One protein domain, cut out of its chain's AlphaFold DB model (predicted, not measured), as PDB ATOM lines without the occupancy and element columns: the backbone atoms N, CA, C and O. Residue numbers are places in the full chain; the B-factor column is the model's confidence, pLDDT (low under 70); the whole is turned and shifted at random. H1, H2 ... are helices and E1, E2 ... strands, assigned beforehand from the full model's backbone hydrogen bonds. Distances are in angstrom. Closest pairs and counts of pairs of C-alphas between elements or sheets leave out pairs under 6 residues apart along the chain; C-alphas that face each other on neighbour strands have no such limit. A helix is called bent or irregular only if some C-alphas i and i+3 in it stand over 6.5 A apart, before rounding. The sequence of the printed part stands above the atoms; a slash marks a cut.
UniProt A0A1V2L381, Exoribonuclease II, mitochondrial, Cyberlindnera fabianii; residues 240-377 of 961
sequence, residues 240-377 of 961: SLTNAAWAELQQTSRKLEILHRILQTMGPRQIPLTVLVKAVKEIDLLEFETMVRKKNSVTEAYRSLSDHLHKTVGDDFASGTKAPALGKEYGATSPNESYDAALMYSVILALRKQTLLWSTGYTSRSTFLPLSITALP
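This is residues 240 to 377 of the 961 residues of the protein "Exoribonuclease II, mitochondrial" of Cyberlindnera fabianii (UniProt A0A1V2L381). A short helix, H2, makes the core, and H1b, H4 and H5 pack round it at wide angles. The first helix is bent: its arm H1a packs on H5, away from H2, while the helical hairpin H3 and H4 reaches outward from the core, and a small ribbon of two strands, E1 and E3, lies by the first residues of H2. Two long loops, residues 314 to 337 and 352 to 371, run between these parts. The printed part has 138 residues, with five named helices and three named strands in the order H1 E1 H2 H3 H4 E2 H5 E3; the sheet E1 - E3 is antiparallel and the class is mostly helix. The whole is compact, with a radius of gyration of the C-alphas of 14.8 A and spans of 45 by 37 by 31 A.

H1, residues 240 to 263, begins with C-alpha 240 at (81.244, -21.483, -27.027). By its hydrogen bonds it was assigned as one helix, but it is bent: C-alphas 247 and 250 are 7.4 A apart. Its arms are H1a, residues 240 to 247, 10.5 A long, and H1b, residues 250 to 263, 19.9 A long. E1 is residues 269 to 272, H2 residues 273 to 282, 14.5 A, and H3 residues 285 to 294, 14.1 A. H4, residues 298 to 313, is 21.9 A long and ends with C-alpha 313 at (108.155, -20.620, -23.962). E2, residues 338 to 340, is followed by H5, residues 341 to 351, 15.4 A. E3, residues 372 to 375, ends with C-alpha 375 at (103.662, -11.635, -9.876).

H2 is the hub. It touches H5 about perpendicular, at 76 degrees, with the C-alphas of Val 277 and Met 344 closest, 5.8 A. It touches H1b only just about perpendicular, at 71 degrees, closest at Lys 255 and Val 280, C-alphas 5.9 A apart. Residues 309 to 313 of H4 touch H2, closest at the C-alphas of Ala 279 and Leu 309, 6.4 A. H1a touches H5, closest at the C-alphas of Ala 245 and Ala 342, 4.5 A. H3 and H4 form a hairpin at a shallow tilt of 34 degrees, only just short of steep, with the C-alphas of Val 292 and Val 298 closest, 5.2 A. E1 and E3 are antiparallel, with N 271 and O 373 at 2.8 A, within hydrogen-bond range. E2 pairs with no named strand. In H1a, H1b, H2, H3, H4 and H5 every O i to N i+4 pair is within hydrogen-bond range.

The two C-alphas farthest apart, those of Asn 296 and Ser 366, are 48.0 A apart. The printed part has no cut. The links H4 to E2 and H5 to E3 are long. The mean pLDDT of the printed part is 87.1; it is under 70 at residues 295 to 296, 315, 318 to 324 and 361.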
ATOM      1  N   SER A 240      80.186 -20.487 -26.841       87.75
ATOM      2  CA  SER A 240      81.244 -21.483 -27.027       87.75
ATOM      3  C   SER A 240      82.541 -21.026 -26.367       87.75
ATOM      4  O   SER A 240      83.108 -21.761 -25.567       87.75
ATOM      5  N   LEU A 241      82.955 -19.786 -26.641       89.75
ATOM      6  CA  LEU A 241      84.147 -19.173 -26.062       89.75
ATOM      7  C   LEU A 241      84.049 -19.078 -24.535       89.75
ATOM      8  O   LEU A 241      84.967 -19.470 -23.822       89.75
ATOM      9  N   THR A 242      82.904 -18.610 -24.027       89.25
ATOM     10  CA  THR A 242      82.667 -18.513 -22.581       89.25
ATOM     11  C   THR A 242      82.681 -19.903 -21.942       89.25
ATOM     12  O   THR A 242      83.406 -20.120 -20.982       89.25
ATOM     13  N   ASN A 243      81.935 -20.870 -22.474       91.31
ATOM     14  CA  ASN A 243      81.854 -22.215 -21.903       91.31
ATOM     15  C   ASN A 243      83.213 -22.925 -21.906       91.31
ATOM     16  O   ASN A 243      83.552 -23.552 -20.907       91.31
ATOM     17  N   ALA A 244      83.995 -22.796 -22.983       92.94
ATOM     18  CA  ALA A 244      85.344 -23.350 -23.058       92.94
ATOM     19  C   ALA A 244      86.266 -22.730 -21.994       92.94
ATOM     20  O   ALA A 244      86.923 -23.455 -21.252       92.94
ATOM     21  N   ALA A 245      86.236 -21.401 -21.831       92.69
ATOM     22  CA  ALA A 245      87.018 -20.725 -20.798       92.69
ATOM     23  C   ALA A 245      86.616 -21.163 -19.377       92.69
ATOM     24  O   ALA A 245      87.467 -21.385 -18.521       92.69
ATOM     25  N   TRP A 246      85.314 -21.317 -19.115       92.00
ATOM     26  CA  TRP A 246      84.814 -21.763 -17.812       92.00
ATOM     27  C   TRP A 246      85.140 -23.233 -17.517       92.00
ATOM     28  O   TRP A 246      85.391 -23.560 -16.358       92.00
ATOM     29  N   ALA A 247      85.159 -24.102 -18.534       94.38
ATOM     30  CA  ALA A 247      85.526 -25.512 -18.385       94.38
ATOM     31  C   ALA A 247      86.986 -25.680 -17.929       94.38
ATOM     32  O   ALA A 247      87.272 -26.501 -17.058       94.38
ATOM     33  N   GLU A 248      87.887 -24.845 -18.449       92.00
ATOM     34  CA  GLU A 248      89.318 -24.868 -18.122       92.00
ATOM     35  C   GLU A 248      89.678 -24.070 -16.857       92.00
ATOM     36  O   GLU A 248      90.800 -24.173 -16.351       92.00
ATOM     37  N   LEU A 249      88.751 -23.273 -16.314       94.44
ATOM     38  CA  LEU A 249      89.046 -22.267 -15.287       94.44
ATOM     39  C   LEU A 249      89.692 -22.852 -14.026       94.44
ATOM     40  O   LEU A 249      90.629 -22.268 -13.481       94.44
ATOM     41  N   GLN A 250      89.214 -24.006 -13.555       94.75
ATOM     42  CA  GLN A 250      89.750 -24.635 -12.345       94.75
ATOM     43  C   GLN A 250      91.180 -25.147 -12.554       94.75
ATOM     44  O   GLN A 250      92.036 -24.942 -11.692       94.75
ATOM     45  N   GLN A 251      91.449 -25.786 -13.695       95.44
ATOM     46  CA  GLN A 251      92.790 -26.262 -14.032       95.44
ATOM     47  C   GLN A 251      93.735 -25.081 -14.255       95.44
ATOM     48  O   GLN A 251      94.827 -25.054 -13.698       95.44
ATOM     49  N   THR A 252      93.273 -24.061 -14.982       97.06
ATOM     50  CA  THR A 252      94.002 -22.810 -15.225       97.06
ATOM     51  C   THR A 252      94.415 -22.141 -13.913       97.06
ATOM     52  O   THR A 252      95.577 -21.784 -13.744       97.06
ATOM     53  N   SER A 253      93.495 -22.043 -12.947       96.50
ATOM     54  CA  SER A 253      93.769 -21.502 -11.610       96.50
ATOM     55  C   SER A 253      94.899 -22.258 -10.899       96.50
ATOM     56  O   SER A 253      95.818 -21.632 -10.373       96.50
ATOM     57  N   ARG A 254      94.883 -23.599 -10.925       96.38
ATOM     58  CA  ARG A 254      95.949 -24.422 -10.322       96.38
ATOM     59  C   ARG A 254      97.289 -24.253 -11.033       96.38
ATOM     60  O   ARG A 254      98.320 -24.135 -10.377       96.38
ATOM     61  N   LYS A 255      97.281 -24.217 -12.367       97.00
ATOM     62  CA  LYS A 255      98.490 -23.985 -13.169       97.00
ATOM     63  C   LYS A 255      99.112 -22.627 -12.853       97.00
ATOM     64  O   LYS A 255     100.324 -22.551 -12.702       97.00
ATOM     65  N   LEU A 256      98.302 -21.581 -12.676       97.06
ATOM     66  CA  LEU A 256      98.793 -20.269 -12.250       97.06
ATOM     67  C   LEU A 256      99.427 -20.313 -10.852       97.06
ATOM     68  O   LEU A 256     100.474 -19.716 -10.658       97.06
ATOM     69  N   GLU A 257      98.888 -21.060  -9.887       94.94
ATOM     70  CA  GLU A 257      99.542 -21.211  -8.571       94.94
ATOM     71  C   GLU A 257     100.910 -21.901  -8.663       94.94
ATOM     72  O   GLU A 257     101.853 -21.515  -7.970       94.94
ATOM     73  N   ILE A 258     101.038 -22.902  -9.539       93.94
ATOM     74  CA  ILE A 258     102.317 -23.571  -9.820       93.94
ATOM     75  C   ILE A 258     103.287 -22.588 -10.488       93.94
ATOM     76  O   ILE A 258     104.431 -22.462 -10.053       93.94
ATOM     77  N   LEU A 259     102.825 -21.855 -11.503       93.88
ATOM     78  CA  LEU A 259     103.626 -20.859 -12.216       93.88
ATOM     79  C   LEU A 259     104.099 -19.733 -11.305       93.88
ATOM     80  O   LEU A 259     105.251 -19.326 -11.404       93.88
ATOM     81  N   HIS A 260     103.244 -19.252 -10.402       93.69
ATOM     82  CA  HIS A 260     103.605 -18.213  -9.441       93.69
ATOM     83  C   HIS A 260     104.850 -18.609  -8.643       93.69
ATOM     84  O   HIS A 260     105.796 -17.833  -8.560       93.69
ATOM     85  N   ARG A 261     104.915 -19.856  -8.158       89.75
ATOM     86  CA  ARG A 261     106.067 -20.368  -7.395       89.75
ATOM     87  C   ARG A 261     107.363 -20.420  -8.204       89.75
ATOM     88  O   ARG A 261     108.430 -20.301  -7.615       89.75
ATOM     89  N   ILE A 262     107.267 -20.605  -9.521       88.69
ATOM     90  CA  ILE A 262     108.414 -20.598 -10.443       88.69
ATOM     91  C   ILE A 262     108.855 -19.163 -10.752       88.69
ATOM     92  O   ILE A 262     110.043 -18.884 -10.868       88.69
ATOM     93  N   LEU A 263     107.891 -18.258 -10.908       88.25
ATOM     94  CA  LEU A 263     108.114 -16.919 -11.449       88.25
ATOM     95  C   LEU A 263     108.387 -15.855 -10.385       88.25
ATOM     96  O   LEU A 263     108.939 -14.809 -10.733       88.25
ATOM     97  N   GLN A 264     107.978 -16.089  -9.136       84.69
ATOM     98  CA  GLN A 264     108.140 -15.143  -8.036       84.69
ATOM     99  C   GLN A 264     109.618 -14.884  -7.720       84.69
ATOM    100  O   GLN A 264     110.458 -15.778  -7.794       84.69
ATOM    101  N   THR A 265     109.914 -13.645  -7.338       84.69
ATOM    102  CA  THR A 265     111.266 -13.143  -7.055       84.69
ATOM    103  C   THR A 265     111.282 -12.354  -5.744       84.69
ATOM    104  O   THR A 265     110.237 -12.156  -5.123       84.69
ATOM    105  N   MET A 266     112.444 -11.829  -5.338       83.06
ATOM    106  CA  MET A 266     112.605 -10.935  -4.166       83.06
ATOM    107  C   MET A 266     112.004  -9.530  -4.354       83.06
ATOM    108  O   MET A 266     112.308  -8.576  -3.650       83.06
ATOM    109  N   GLY A 267     111.109  -9.400  -5.321       87.31
ATOM    110  CA  GLY A 267     110.398  -8.186  -5.664       87.31
ATOM    111  C   GLY A 267     109.266  -8.507  -6.638       87.31
ATOM    112  O   GLY A 267     109.240  -9.604  -7.213       87.31
ATOM    113  N   PRO A 268     108.294  -7.597  -6.787       90.56
ATOM    114  CA  PRO A 268     107.228  -7.714  -7.770       90.56
ATOM    115  C   PRO A 268     107.807  -7.837  -9.183       90.56
ATOM    116  O   PRO A 268     108.603  -7.005  -9.609       90.56
ATOM    117  N   ARG A 269     107.376  -8.860  -9.927       88.62
ATOM    118  CA  ARG A 269     107.883  -9.148 -11.276       88.62
ATOM    119  C   ARG A 269     106.801  -8.956 -12.324       88.62
ATOM    120  O   ARG A 269     105.722  -9.531 -12.208       88.62
ATOM    121  N   GLN A 270     107.089  -8.178 -13.362       88.50
ATOM    122  CA  GLN A 270     106.158  -7.942 -14.466       88.50
ATOM    123  C   GLN A 270     106.311  -8.997 -15.567       88.50
ATOM    124  O   GLN A 270     107.398  -9.175 -16.121       88.50
ATOM    125  N   ILE A 271     105.209  -9.665 -15.906       89.31
ATOM    126  CA  ILE A 271     105.168 -10.798 -16.833       89.31
ATOM    127  C   ILE A 271     104.107 -10.528 -17.901       89.31
ATOM    128  O   ILE A 271     102.952 -10.278 -17.543       89.31
ATOM    129  N   PRO A 272     104.446 -10.583 -19.201       90.19
ATOM    130  CA  PRO A 272     103.456 -10.380 -20.247       90.19
ATOM    131  C   PRO A 272     102.322 -11.412 -20.171       90.19
ATOM    132  O   PRO A 272     102.547 -12.596 -19.912       90.19
ATOM    133  N   LEU A 273     101.086 -10.984 -20.446       92.12
ATOM    134  CA  LEU A 273      99.920 -11.881 -20.453       92.12
ATOM    135  C   LEU A 273     100.109 -13.058 -21.413       92.12
ATOM    136  O   LEU A 273      99.751 -14.190 -21.103       92.12
ATOM    137  N   THR A 274     100.675 -12.780 -22.580       91.19
ATOM    138  CA  THR A 274     100.937 -13.760 -23.634       91.19
ATOM    139  C   THR A 274     101.858 -14.885 -23.169       91.19
ATOM    140  O   THR A 274     101.609 -16.049 -23.478       91.19
ATOM    141  N   VAL A 275     102.871 -14.550 -22.372       91.25
ATOM    142  CA  VAL A 275     103.810 -15.501 -21.764       91.25
ATOM    143  C   VAL A 275     103.091 -16.409 -20.771       91.25
ATOM    144  O   VAL A 275     103.236 -17.629 -20.833       91.25
ATOM    145  N   LEU A 276     102.239 -15.843 -19.909       93.62
ATOM    146  CA  LEU A 276     101.435 -16.635 -18.973       93.62
ATOM    147  C   LEU A 276     100.473 -17.580 -19.698       93.62
ATOM    148  O   LEU A 276     100.343 -18.735 -19.305       93.62
ATOM    149  N   VAL A 277      99.820 -17.121 -20.770       95.12
ATOM    150  CA  VAL A 277      98.910 -17.965 -21.562       95.12
ATOM    151  C   VAL A 277      99.656 -19.146 -22.185       95.12
ATOM    152  O   VAL A 277      99.166 -20.273 -22.102       95.12
ATOM    153  N   LYS A 278     100.854 -18.919 -22.747       93.75
ATOM    154  CA  LYS A 278     101.720 -19.998 -23.251       93.75
ATOM    155  C   LYS A 278     102.103 -20.969 -22.137       93.75
ATOM    156  O   LYS A 278     101.861 -22.162 -22.262       93.75
ATOM    157  N   ALA A 279     102.603 -20.465 -21.015       94.69
ATOM    158  CA  ALA A 279     103.049 -21.314 -19.916       94.69
ATOM    159  C   ALA A 279     101.917 -22.175 -19.327       94.69
ATOM    160  O   ALA A 279     102.109 -23.353 -19.040       94.69
ATOM    161  N   VAL A 280     100.703 -21.626 -19.199       96.75
ATOM    162  CA  VAL A 280      99.522 -22.392 -18.762       96.75
ATOM    163  C   VAL A 280      99.156 -23.484 -19.775       96.75
ATOM    164  O   VAL A 280      98.707 -24.563 -19.375       96.75
ATOM    165  N   LYS A 281      99.334 -23.233 -21.074       95.81
ATOM    166  CA  LYS A 281      99.091 -24.236 -22.116       95.81
ATOM    167  C   LYS A 281     100.066 -25.413 -22.003       95.81
ATOM    168  O   LYS A 281      99.612 -26.549 -22.068       95.81
ATOM    169  N   GLU A 282     101.350 -25.134 -21.777       94.88
ATOM    170  CA  GLU A 282     102.418 -26.147 -21.755       94.88
ATOM    171  C   GLU A 282     102.433 -27.017 -20.482       94.88
ATOM    172  O   GLU A 282     102.968 -28.121 -20.495       94.88
ATOM    173  N   ILE A 283     101.828 -26.580 -19.370       95.00
ATOM    174  CA  ILE A 283     101.792 -27.398 -18.144       95.00
ATOM    175  C   ILE A 283     100.837 -28.592 -18.290       95.00
ATOM    176  O   ILE A 283      99.614 -28.413 -18.329       95.00
ATOM    177  N   ASP A 284     101.369 -29.813 -18.212       93.94
ATOM    178  CA  ASP A 284     100.595 -31.017 -17.897       93.94
ATOM    179  C   ASP A 284     100.493 -31.192 -16.369       93.94
ATOM    180  O   ASP A 284     101.465 -31.492 -15.673       93.94
ATOM    181  N   LEU A 285      99.288 -30.978 -15.827       92.81
ATOM    182  CA  LEU A 285      99.041 -31.092 -14.386       92.81
ATOM    183  C   LEU A 285      99.202 -32.527 -13.871       92.81
ATOM    184  O   LEU A 285      99.661 -32.714 -12.745       92.81
ATOM    185  N   LEU A 286      98.812 -33.533 -14.655       92.00
ATOM    186  CA  LEU A 286      98.857 -34.926 -14.220       92.00
ATOM    187  C   LEU A 286     100.302 -35.425 -14.173       92.00
ATOM    188  O   LEU A 286     100.685 -36.105 -13.216       92.00
ATOM    189  N   GLU A 287     101.105 -35.067 -15.175       90.50
ATOM    190  CA  GLU A 287     102.539 -35.353 -15.186       90.50
ATOM    191  C   GLU A 287     103.232 -34.676 -13.998       90.50
ATOM    192  O   GLU A 287     103.904 -35.353 -13.212       90.50
ATOM    193  N   PHE A 288     102.985 -33.377 -13.797       91.12
ATOM    194  CA  PHE A 288     103.557 -32.621 -12.685       91.12
ATOM    195  C   PHE A 288     103.187 -33.225 -11.318       91.12
ATOM    196  O   PHE A 288     104.063 -33.485 -10.491       91.12
ATOM    197  N   GLU A 289     101.905 -33.527 -11.079       90.06
ATOM    198  CA  GLU A 289     101.453 -34.168  -9.836       90.06
ATOM    199  C   GLU A 289     102.057 -35.568  -9.652       90.06
ATOM    200  O   GLU A 289     102.390 -35.967  -8.532       90.06
ATOM    201  N   THR A 290     102.232 -36.321 -10.739       89.62
ATOM    202  CA  THR A 290     102.866 -37.643 -10.702       89.62
ATOM    203  C   THR A 290     104.337 -37.538 -10.315       89.62
ATOM    204  O   THR A 290     104.801 -38.337  -9.500       89.62
ATOM    205  N   MET A 291     105.067 -36.548 -10.837       86.69
ATOM    206  CA  MET A 291     106.461 -36.293 -10.463       86.69
ATOM    207  C   MET A 291     106.593 -35.922  -8.987       86.69
ATOM    208  O   MET A 291     107.423 -36.506  -8.290       86.69
ATOM    209  N   VAL A 292     105.727 -35.029  -8.496       87.62
ATOM    210  CA  VAL A 292     105.676 -34.638  -7.077       87.62
ATOM    211  C   VAL A 292     105.452 -35.854  -6.166       87.62
ATOM    212  O   VAL A 292     105.997 -35.903  -5.066       87.62
ATOM    213  N   ARG A 293     104.684 -36.856  -6.616       86.31
ATOM    214  CA  ARG A 293     104.428 -38.097  -5.860       86.31
ATOM    215  C   ARG A 293     105.529 -39.154  -6.003       86.31
ATOM    216  O   ARG A 293     105.736 -39.923  -5.070       86.31
ATOM    217  N   LYS A 294     106.192 -39.255  -7.165       75.69
ATOM    218  CA  LYS A 294     107.119 -40.360  -7.499       75.69
ATOM    219  C   LYS A 294     108.544 -40.192  -6.968       75.69
ATOM    220  O   LYS A 294     109.296 -41.164  -6.979       75.69
ATOM    221  N   LYS A 295     108.927 -39.015  -6.482       57.78
ATOM    222  CA  LYS A 295     110.212 -38.788  -5.810       57.78
ATOM    223  C   LYS A 295     109.980 -37.798  -4.677       57.78
ATOM    224  O   LYS A 295     109.301 -36.803  -4.891       57.78
ATOM    225  N   ASN A 296     110.558 -38.030  -3.500       58.00
ATOM    226  CA  ASN A 296     110.510 -37.132  -2.331       58.00
ATOM    227  C   ASN A 296     111.214 -35.769  -2.563       58.00
ATOM    228  O   ASN A 296     111.957 -35.292  -1.712       58.00
ATOM    229  N   SER A 297     111.030 -35.127  -3.715       72.44
ATOM    230  CA  SER A 297     111.634 -33.846  -4.053       72.44
ATOM    231  C   SER A 297     110.664 -33.035  -4.906       72.44
ATOM    232  O   SER A 297     110.766 -32.980  -6.128       72.44
ATOM    233  N   VAL A 298     109.721 -32.365  -4.234       85.56
ATOM    234  CA  VAL A 298     108.895 -31.284  -4.808       85.56
ATOM    235  C   VAL A 298     109.767 -30.339  -5.645       85.56
ATOM    236  O   VAL A 298     109.399 -29.953  -6.750       85.56
ATOM    237  N   THR A 299     110.972 -30.047  -5.157       85.06
ATOM    238  CA  THR A 299     111.986 -29.228  -5.823       85.06
ATOM    239  C   THR A 299     112.398 -29.755  -7.199       85.06
ATOM    240  O   THR A 299     112.575 -28.962  -8.118       85.06
ATOM    241  N   GLU A 300     112.549 -31.071  -7.380       84.44
ATOM    242  CA  GLU A 300     112.899 -31.663  -8.681       84.44
ATOM    243  C   GLU A 300     111.761 -31.495  -9.694       84.44
ATOM    244  O   GLU A 300     112.027 -31.165 -10.848       84.44
ATOM    245  N   ALA A 301     110.503 -31.633  -9.257       88.50
ATOM    246  CA  ALA A 301     109.344 -31.398 -10.116       88.50
ATOM    247  C   ALA A 301     109.268 -29.936 -10.589       88.50
ATOM    248  O   ALA A 301     109.111 -29.685 -11.783       88.50
ATOM    249  N   TYR A 302     109.449 -28.968  -9.683       89.56
ATOM    250  CA  TYR A 302     109.484 -27.547 -10.050       89.56
ATOM    251  C   TYR A 302     110.675 -27.197 -10.945       89.56
ATOM    252  O   TYR A 302     110.503 -26.438 -11.893       89.56
ATOM    253  N   ARG A 303     111.861 -27.764 -10.688       87.25
ATOM    254  CA  ARG A 303     113.045 -27.550 -11.532       87.25
ATOM    255  C   ARG A 303     112.825 -28.087 -12.944       87.25
ATOM    256  O   ARG A 303     113.010 -27.354 -13.902       87.25
ATOM    257  N   SER A 304     112.350 -29.327 -13.064       88.50
ATOM    258  CA  SER A 304     112.057 -29.939 -14.363       88.50
ATOM    259  C   SER A 304     111.000 -29.156 -15.141       88.50
ATOM    260  O   SER A 304     111.129 -28.997 -16.353       88.50
ATOM    261  N   LEU A 305     109.961 -28.658 -14.459       90.44
ATOM    262  CA  LEU A 305     108.943 -27.830 -15.097       90.44
ATOM    263  C   LEU A 305     109.506 -26.468 -15.528       90.44
ATOM    264  O   LEU A 305     109.228 -26.022 -16.634       90.44
ATOM    265  N   SER A 306     110.310 -25.823 -14.682       89.69
ATOM    266  CA  SER A 306     110.993 -24.564 -15.000       89.69
ATOM    267  C   SER A 306     111.887 -24.705 -16.238       89.69
ATOM    268  O   SER A 306     111.747 -23.918 -17.172       89.69
ATOM    269  N   ASP A 307     112.713 -25.755 -16.306       87.56
ATOM    270  CA  ASP A 307     113.575 -26.043 -17.460       87.56
ATOM    271  C   ASP A 307     112.749 -26.308 -18.732       87.56
ATOM    272  O   ASP A 307     113.079 -25.819 -19.818       87.56
ATOM    273  N   HIS A 308     111.645 -27.053 -18.603       90.25
ATOM    274  CA  HIS A 308     110.722 -27.308 -19.706       90.25
ATOM    275  C   HIS A 308     110.090 -26.014 -20.233       90.25
ATOM    276  O   HIS A 308     110.105 -25.776 -21.442       90.25
ATOM    277  N   LEU A 309     109.571 -25.161 -19.346       90.69
ATOM    278  CA  LEU A 309     108.956 -23.884 -19.710       90.69
ATOM    279  C   LEU A 309     109.973 -22.915 -20.311       90.69
ATOM    280  O   LEU A 309     109.684 -22.286 -21.323       90.69
ATOM    281  N   HIS A 310     111.179 -22.834 -19.752       86.62
ATOM    282  CA  HIS A 310     112.248 -22.013 -20.312       86.62
ATOM    283  C   HIS A 310     112.579 -22.435 -21.751       86.62
ATOM    284  O   HIS A 310     112.681 -21.593 -22.639       86.62
ATOM    285  N   LYS A 311     112.656 -23.746 -22.012       86.00
ATOM    286  CA  LYS A 311     112.934 -24.285 -23.349       86.00
ATOM    287  C   LYS A 311     111.784 -24.096 -24.346       86.00
ATOM    288  O   LYS A 311     112.043 -23.938 -25.534       86.00
ATOM    289  N   THR A 312     110.533 -24.189 -23.896       86.62
ATOM    290  CA  THR A 312     109.346 -24.189 -24.776       86.62
ATOM    291  C   THR A 312     108.739 -22.805 -24.978       86.62
ATOM    292  O   THR A 312     108.270 -22.501 -26.073       86.62
ATOM    293  N   VAL A 313     108.754 -21.961 -23.947       85.44
ATOM    294  CA  VAL A 313     108.155 -20.620 -23.962       85.44
ATOM    295  C   VAL A 313     109.203 -19.539 -24.238       85.44
ATOM    296  O   VAL A 313     108.879 -18.557 -24.899       85.44
ATOM    297  N   GLY A 314     110.452 -19.732 -23.802       70.94
ATOM    298  CA  GLY A 314     111.578 -18.836 -24.094       70.94
ATOM    299  C   GLY A 314     111.809 -17.707 -23.084       70.94
ATOM    300  O   GLY A 314     112.828 -17.030 -23.170       70.94
ATOM    301  N   ASP A 315     110.918 -17.512 -22.108       66.38
ATOM    302  CA  ASP A 315     111.132 -16.540 -21.030       66.38
ATOM    303  C   ASP A 315     111.964 -17.113 -19.877       66.38
ATOM    304  O   ASP A 315     112.169 -18.321 -19.727       66.38
ATOM    305  N   ASP A 316     112.438 -16.218 -19.016       71.44
ATOM    306  CA  ASP A 316     113.196 -16.541 -17.815       71.44
ATOM    307  C   ASP A 316     112.296 -17.153 -16.716       71.44
ATOM    308  O   ASP A 316     111.943 -16.537 -15.706       71.44
ATOM    309  N   PHE A 317     111.901 -18.410 -16.928       76.06
ATOM    310  CA  PHE A 317     111.252 -19.258 -15.925       76.06
ATOM    311  C   PHE A 317     112.250 -19.809 -14.893       76.06
ATOM    312  O   PHE A 317     111.838 -20.517 -13.977       76.06
ATOM    313  N   ALA A 318     113.547 -19.501 -15.015       60.94
ATOM    314  CA  ALA A 318     114.604 -20.021 -14.151       60.94
ATOM    315  C   ALA A 318     114.958 -19.080 -12.984       60.94
ATOM    316  O   ALA A 318     115.462 -19.561 -11.962       60.94
ATOM    317  N   SER A 319     114.687 -17.774 -13.088       57.53
ATOM    318  CA  SER A 319     115.088 -16.778 -12.081       57.53
ATOM    319  C   SER A 319     114.550 -17.011 -10.677       57.53
ATOM    320  O   SER A 319     115.253 -16.710  -9.719       57.53
ATOM    321  N   GLY A 320     113.358 -17.593 -10.516       52.72
ATOM    322  CA  GLY A 320     112.824 -17.922  -9.187       52.72
ATOM    323  C   GLY A 320     113.607 -19.028  -8.468       52.72
ATOM    324  O   GLY A 320     113.389 -19.272  -7.283       52.72
ATOM    325  N   THR A 321     114.524 -19.705  -9.172       52.88
ATOM    326  CA  THR A 321     115.354 -20.804  -8.654       52.88
ATOM    327  C   THR A 321     116.860 -20.511  -8.669       52.88
ATOM    328  O   THR A 321     117.641 -21.337  -8.191       52.88
ATOM    329  N   LYS A 322     117.277 -19.356  -9.206       56.34
ATOM    330  CA  LYS A 322     118.679 -18.915  -9.320       56.34
ATOM    331  C   LYS A 322     118.902 -17.635  -8.503       56.34
ATOM    332  O   LYS A 322     117.952 -17.033  -8.014       56.34
ATOM    333  N   ALA A 323     120.166 -17.244  -8.314       55.53
ATOM    334  CA  ALA A 323     120.502 -15.959  -7.695       55.53
ATOM    335  C   ALA A 323     119.815 -14.799  -8.452       55.53
ATOM    336  O   ALA A 323     119.625 -14.919  -9.666       55.53
ATOM    337  N   PRO A 324     119.425 -13.706  -7.767       60.28
ATOM    338  CA  PRO A 324     118.761 -12.581  -8.413       60.28
ATOM    339  C   PRO A 324     119.657 -12.005  -9.514       60.28
ATOM    340  O   PRO A 324     120.761 -11.542  -9.237       60.28
ATOM    341  N   ALA A 325     119.181 -12.063 -10.757       75.00
ATOM    342  CA  ALA A 325     119.805 -11.376 -11.877       75.00
ATOM    343  C   ALA A 325     119.413  -9.893 -11.852       75.00
ATOM    344  O   ALA A 325     118.271  -9.552 -11.515       75.00
ATOM    345  N   LEU A 326     120.366  -9.029 -12.197       84.81
ATOM    346  CA  LEU A 326     120.123  -7.606 -12.384       84.81
ATOM    347  C   LEU A 326     119.365  -7.387 -13.696       84.81
ATOM    348  O   LEU A 326     119.686  -7.986 -14.721       84.81
ATOM    349  N   GLY A 327     118.340  -6.539 -13.663       85.69
ATOM    350  CA  GLY A 327     117.582  -6.184 -14.851       85.69
ATOM    351  C   GLY A 327     116.719  -7.308 -15.422       85.69
ATOM    352  O   GLY A 327     116.332  -8.257 -14.729       85.69
ATOM    353  N   LYS A 328     116.347  -7.154 -16.694       87.50
ATOM    354  CA  LYS A 328     115.428  -8.035 -17.413       87.50
ATOM    355  C   LYS A 328     116.020  -8.493 -18.739       87.50
ATOM    356  O   LYS A 328     116.548  -7.691 -19.496       87.50
ATOM    357  N   GLU A 329     115.849  -9.773 -19.042       87.12
ATOM    358  CA  GLU A 329     116.180 -10.341 -20.350       87.12
ATOM    359  C   GLU A 329     115.145  -9.945 -21.414       87.12
ATOM    360  O   GLU A 329     113.946  -9.863 -21.132       87.12
ATOM    361  N   TYR A 330     115.591  -9.741 -22.656       86.06
ATOM    362  CA  TYR A 330     114.758  -9.179 -23.729       86.06
ATOM    363  C   TYR A 330     113.640 -10.102 -24.234       86.06
ATOM    364  O   TYR A 330     112.619  -9.619 -24.736       86.06
ATOM    365  N   GLY A 331     113.786 -11.420 -24.063       87.06
ATOM    366  CA  GLY A 331     112.853 -12.417 -24.595       87.06
ATOM    367  C   GLY A 331     112.741 -12.373 -26.126       87.06
ATOM    368  O   GLY A 331     113.425 -11.605 -26.801       87.06
ATOM    369  N   ALA A 332     111.873 -13.206 -26.695       88.38
ATOM    370  CA  ALA A 332     111.570 -13.191 -28.124       88.38
ATOM    371  C   ALA A 332     110.139 -13.682 -28.361       88.38
ATOM    372  O   ALA A 332     109.716 -14.692 -27.797       88.38
ATOM    373  N   THR A 333     109.355 -12.985 -29.183       89.69
ATOM    374  CA  THR A 333     108.004 -13.431 -29.555       89.69
ATOM    375  C   THR A 333     107.630 -12.977 -30.959       89.69
ATOM    376  O   THR A 333     107.773 -11.808 -31.303       89.69
ATOM    377  N   SER A 334     107.082 -13.894 -31.762       89.81
ATOM    378  CA  SER A 334     106.612 -13.573 -33.111       89.81
ATOM    379  C   SER A 334     105.342 -12.706 -33.089       89.81
ATOM    380  O   SER A 334     104.390 -13.036 -32.376       89.81
ATOM    381  N   PRO A 335     105.236 -11.663 -33.934       86.25
ATOM    382  CA  PRO A 335     103.994 -10.907 -34.116       86.25
ATOM    383  C   PRO A 335     102.802 -11.758 -34.598       86.25
ATOM    384  O   PRO A 335     101.647 -11.388 -34.370       86.25
ATOM    385  N   ASN A 336     103.068 -12.893 -35.254       90.56
ATOM    386  CA  ASN A 336     102.050 -13.818 -35.768       90.56
ATOM    387  C   ASN A 336     101.775 -14.997 -34.824       90.56
ATOM    388  O   ASN A 336     101.028 -15.910 -35.178       90.56
ATOM    389  N   GLU A 337     102.371 -14.986 -33.632       90.88
ATOM    390  CA  GLU A 337     102.120 -15.988 -32.604       90.88
ATOM    391  C   GLU A 337     100.623 -16.069 -32.286       90.88
ATOM    392  O   GLU A 337      99.982 -15.038 -32.069       90.88
ATOM    393  N   SER A 338     100.078 -17.287 -32.254       93.88
ATOM    394  CA  SER A 338      98.646 -17.549 -32.099       93.88
ATOM    395  C   SER A 338      98.312 -18.052 -30.698       93.88
ATOM    396  O   SER A 338      98.939 -18.979 -30.187       93.88
ATOM    397  N   TYR A 339      97.258 -17.493 -30.110       94.25
ATOM    398  CA  TYR A 339      96.777 -17.811 -28.772       94.25
ATOM    399  C   TYR A 339      95.320 -18.259 -28.815       94.25
ATOM    400  O   TYR A 339      94.483 -17.633 -29.468       94.25
ATOM    401  N   ASP A 340      95.005 -19.298 -28.044       95.12
ATOM    402  CA  ASP A 340      93.630 -19.734 -27.845       95.12
ATOM    403  C   ASP A 340      92.857 -18.687 -27.030       95.12
ATOM    404  O   ASP A 340      93.228 -18.340 -25.902       95.12
ATOM    405  N   ALA A 341      91.780 -18.164 -27.610       94.12
ATOM    406  CA  ALA A 341      90.985 -17.100 -27.015       94.12
ATOM    407  C   ALA A 341      90.269 -17.553 -25.733       94.12
ATOM    408  O   ALA A 341      90.094 -16.748 -24.812       94.12
ATOM    409  N   ALA A 342      89.852 -18.823 -25.654       94.44
ATOM    410  CA  ALA A 342      89.173 -19.364 -24.482       94.44
ATOM    411  C   ALA A 342      90.152 -19.520 -23.319       94.44
ATOM    412  O   ALA A 342      89.842 -19.112 -22.198       94.44
ATOM    413  N   LEU A 343      91.353 -20.030 -23.593       96.12
ATOM    414  CA  LEU A 343      92.427 -20.128 -22.615       96.12
ATOM    415  C   LEU A 343      92.872 -18.744 -22.142       96.12
ATOM    416  O   LEU A 343      92.972 -18.522 -20.938       96.12
ATOM    417  N   MET A 344      93.074 -17.789 -23.056       94.69
ATOM    418  CA  MET A 344      93.414 -16.409 -22.695       94.69
ATOM    419  C   MET A 344      92.355 -15.799 -21.768       94.69
ATOM    420  O   MET A 344      92.691 -15.202 -20.743       94.69
ATOM    421  N   TYR A 345      91.071 -15.989 -22.085       93.19
ATOM    422  CA  TYR A 345      89.985 -15.513 -21.232       93.19
ATOM    423  C   TYR A 345      89.964 -16.232 -19.873       93.19
ATOM    424  O   TYR A 345      89.837 -15.572 -18.842       93.19
ATOM    425  N   SER A 346      90.160 -17.555 -19.850       94.75
ATOM    426  CA  SER A 346      90.270 -18.361 -18.625       94.75
ATOM    427  C   SER A 346      91.399 -17.871 -17.713       94.75
ATOM    428  O   SER A 346      91.180 -17.665 -16.518       94.75
ATOM    429  N   VAL A 347      92.583 -17.596 -18.275       95.88
ATOM    430  CA  VAL A 347      93.739 -17.055 -17.545       95.88
ATOM    431  C   VAL A 347      93.384 -15.721 -16.896       95.88
ATOM    432  O   VAL A 347      93.591 -15.554 -15.697       95.88
ATOM    433  N   ILE A 348      92.767 -14.794 -17.632       92.31
ATOM    434  CA  ILE A 348      92.375 -13.491 -17.076       92.31
ATOM    435  C   ILE A 348      91.327 -13.642 -15.962       92.31
ATOM    436  O   ILE A 348      91.416 -12.965 -14.934       92.31
ATOM    437  N   LEU A 349      90.346 -14.535 -16.130       90.56
ATOM    438  CA  LEU A 349      89.349 -14.816 -15.094       90.56
ATOM    439  C   LEU A 349      89.979 -15.422 -13.833       90.56
ATOM    440  O   LEU A 349      89.582 -15.053 -12.727       90.56
ATOM    441  N   ALA A 350      90.951 -16.323 -13.983       93.81
ATOM    442  CA  ALA A 350      91.665 -16.928 -12.865       93.81
ATOM    443  C   ALA A 350      92.541 -15.901 -12.128       93.81
ATOM    444  O   ALA A 350      92.461 -15.798 -10.904       93.81
ATOM    445  N   LEU A 351      93.284 -15.064 -12.860       92.25
ATOM    446  CA  LEU A 351      94.107 -13.990 -12.290       92.25
ATOM    447  C   LEU A 351      93.284 -13.016 -11.434       92.25
ATOM    448  O   LEU A 351      93.706 -12.632 -10.347       92.25
ATOM    449  N   ARG A 352      92.067 -12.662 -11.870       86.88
ATOM    450  CA  ARG A 352      91.150 -11.800 -11.098       86.88
ATOM    451  C   ARG A 352      90.652 -12.428  -9.791       86.88
ATOM    452  O   ARG A 352      90.133 -11.705  -8.949       86.88
ATOM    453  N   LYS A 353      90.775 -13.750  -9.625       86.62
ATOM    454  CA  LYS A 353      90.439 -14.460  -8.380       86.62
ATOM    455  C   LYS A 353      91.640 -14.640  -7.450       86.62
ATOM    456  O   LYS A 353      91.441 -14.906  -6.272       86.62
ATOM    457  N   GLN A 354      92.862 -14.504  -7.962       89.69
ATOM    458  CA  GLN A 354      94.110 -14.739  -7.235       89.69
ATOM    459  C   GLN A 354      94.852 -13.418  -6.951       89.69
ATOM    460  O   GLN A 354      96.057 -13.317  -7.171       89.69
ATOM    461  N   THR A 355      94.138 -12.398  -6.460       86.88
ATOM    462  CA  THR A 355      94.655 -11.023  -6.287       86.88
ATOM    463  C   THR A 355      95.804 -10.892  -5.285       86.88
ATOM    464  O   THR A 355      96.569  -9.938  -5.366       86.88
ATOM    465  N   LEU A 356      95.953 -11.854  -4.369       86.94
ATOM    466  CA  LEU A 356      97.072 -11.906  -3.424       86.94
ATOM    467  C   LEU A 356      98.378 -12.401  -4.063       86.94
ATOM    468  O   LEU A 356      99.447 -12.022  -3.608       86.94
ATOM    469  N   LEU A 357      98.299 -13.220  -5.117       92.00
ATOM    470  CA  LEU A 357      99.469 -13.737  -5.843       92.00
ATOM    471  C   LEU A 357      99.804 -12.871  -7.061       92.00
ATOM    472  O   LEU A 357     100.971 -12.720  -7.429       92.00
ATOM    473  N   TRP A 358      98.774 -12.306  -7.691       91.88
ATOM    474  CA  TRP A 358      98.877 -11.600  -8.958       91.88
ATOM    475  C   TRP A 358      98.180 -10.248  -8.898       91.88
ATOM    476  O   TRP A 358      96.995 -10.157  -8.580       91.88
ATOM    477  N   SER A 359      98.871  -9.198  -9.335       88.00
ATOM    478  CA  SER A 359      98.239  -7.909  -9.594       88.00
ATOM    479  C   SER A 359      97.898  -7.759 -11.074       88.00
ATOM    480  O   SER A 359      98.768  -7.802 -11.945       88.00
ATOM    481  N   THR A 360      96.617  -7.514 -11.351       81.75
ATOM    482  CA  THR A 360      96.087  -7.126 -12.674       81.75
ATOM    483  C   THR A 360      95.652  -5.658 -12.688       81.75
ATOM    484  O   THR A 360      94.784  -5.253 -13.459       81.75
ATOM    485  N   GLY A 361      96.235  -4.838 -11.806       67.56
ATOM    486  CA  GLY A 361      95.796  -3.469 -11.513       67.56
ATOM    487  C   GLY A 361      95.886  -2.468 -12.675       67.56
ATOM    488  O   GLY A 361      95.620  -1.279 -12.472       67.56
ATOM    489  N   TYR A 362      96.255  -2.912 -13.875       75.44
ATOM    490  CA  TYR A 362      96.334  -2.118 -15.088       75.44
ATOM    491  C   TYR A 362      95.732  -2.879 -16.285       75.44
ATOM    492  O   TYR A 362      95.824  -4.095 -16.412       75.44
ATOM    493  N   THR A 363      95.080  -2.132 -17.170       83.25
ATOM    494  CA  THR A 363      94.552  -2.600 -18.452       83.25
ATOM    495  C   THR A 363      94.795  -1.490 -19.461       83.25
ATOM    496  O   THR A 363      94.425  -0.339 -19.194       83.25
ATOM    497  N   SER A 364      95.409  -1.822 -20.598       87.44
ATOM    498  CA  SER A 364      95.682  -0.852 -21.658       87.44
ATOM    499  C   SER A 364      94.385  -0.212 -22.123       87.44
ATOM    500  O   SER A 364      93.384  -0.892 -22.347       87.44
ATOM    501  N   ARG A 365      94.391   1.111 -22.297       86.06
ATOM    502  CA  ARG A 365      93.242   1.833 -22.867       86.06
ATOM    503  C   ARG A 365      93.215   1.796 -24.397       86.06
ATOM    504  O   ARG A 365      92.242   2.277 -24.977       86.06
ATOM    505  N   SER A 366      94.243   1.220 -25.017       86.50
ATOM    506  CA  SER A 366      94.344   1.044 -26.465       86.50
ATOM    507  C   SER A 366      94.021  -0.391 -26.875       86.50
ATOM    508  O   SER A 366      93.181  -0.586 -27.751       86.50
ATOM    509  N   THR A 367      94.590  -1.397 -26.197       88.88
ATOM    510  CA  THR A 367      94.306  -2.818 -26.498       88.88
ATOM    511  C   THR A 367      93.140  -3.390 -25.690       88.88
ATOM    512  O   THR A 367      92.557  -4.393 -26.093       88.88
ATOM    513  N   PHE A 368      92.752  -2.739 -24.583       90.75
ATOM    514  CA  PHE A 368      91.733  -3.217 -23.639       90.75
ATOM    515  C   PHE A 368      92.071  -4.591 -23.040       90.75
ATOM    516  O   PHE A 368      91.180  -5.391 -22.768       90.75
ATOM    517  N   LEU A 369      93.361  -4.859 -22.816       89.06
ATOM    518  CA  LEU A 369      93.871  -6.050 -22.133       89.06
ATOM    519  C   LEU A 369      94.927  -5.673 -21.080       89.06
ATOM    520  O   LEU A 369      95.612  -4.654 -21.233       89.06
ATOM    521  N   PRO A 370      95.079  -6.462 -20.000       88.75
ATOM    522  CA  PRO A 370      96.227  -6.346 -19.111       88.75
ATOM    523  C   PRO A 370      97.454  -6.911 -19.836       88.75
ATOM    524  O   PRO A 370      97.703  -8.107 -19.773       88.75
ATOM    525  N   LEU A 371      98.193  -6.075 -20.575       87.25
ATOM    526  CA  LEU A 371      99.353  -6.526 -21.364       87.25
ATOM    527  C   LEU A 371     100.451  -7.161 -20.497       87.25
ATOM    528  O   LEU A 371     101.180  -8.029 -20.970       87.25
ATOM    529  N   SER A 372     100.519  -6.776 -19.222       88.06
ATOM    530  CA  SER A 372     101.422  -7.336 -18.221       88.06
ATOM    531  C   SER A 372     100.696  -7.566 -16.897       88.06
ATOM    532  O   SER A 372      99.772  -6.828 -16.537       88.06
ATOM    533  N   ILE A 373     101.120  -8.610 -16.194       91.94
ATOM    534  CA  ILE A 373     100.642  -9.040 -14.885       91.94
ATOM    535  C   ILE A 373     101.826  -8.963 -13.930       91.94
ATOM    536  O   ILE A 373     102.920  -9.424 -14.249       91.94
ATOM    537  N   THR A 374     101.614  -8.420 -12.734       91.31
ATOM    538  CA  THR A 374     102.645  -8.442 -11.696       91.31
ATOM    539  C   THR A 374     102.502  -9.705 -10.851       91.31
ATOM    540  O   THR A 374     101.497  -9.857 -10.158       91.31
ATOM    541  N   ALA A 375     103.495 -10.591 -10.882       92.38
ATOM    542  CA  ALA A 375     103.662 -11.635  -9.876       92.38
ATOM    543  C   ALA A 375     104.146 -10.985  -8.574       92.38
ATOM    544  O   ALA A 375     105.207 -10.358  -8.547       92.38
ATOM    545  N   LEU A 376     103.352 -11.094  -7.512       92.25
ATOM    546  CA  LEU A 376     103.699 -10.557  -6.198       92.25
ATOM    547  C   LEU A 376     104.646 -11.525  -5.468       92.25
ATOM    548  O   LEU A 376     104.482 -12.737  -5.610       92.25
ATOM    549  N   PRO A 377     105.614 -11.036  -4.673       91.69
ATOM    550  CA  PRO A 377     106.498 -11.904  -3.899       91.69
ATOM    551  C   PRO A 377     105.724 -12.819  -2.952       91.69
ATOM    552  O   PRO A 377     104.733 -12.413  -2.328       91.69
TER     553      PRO A 377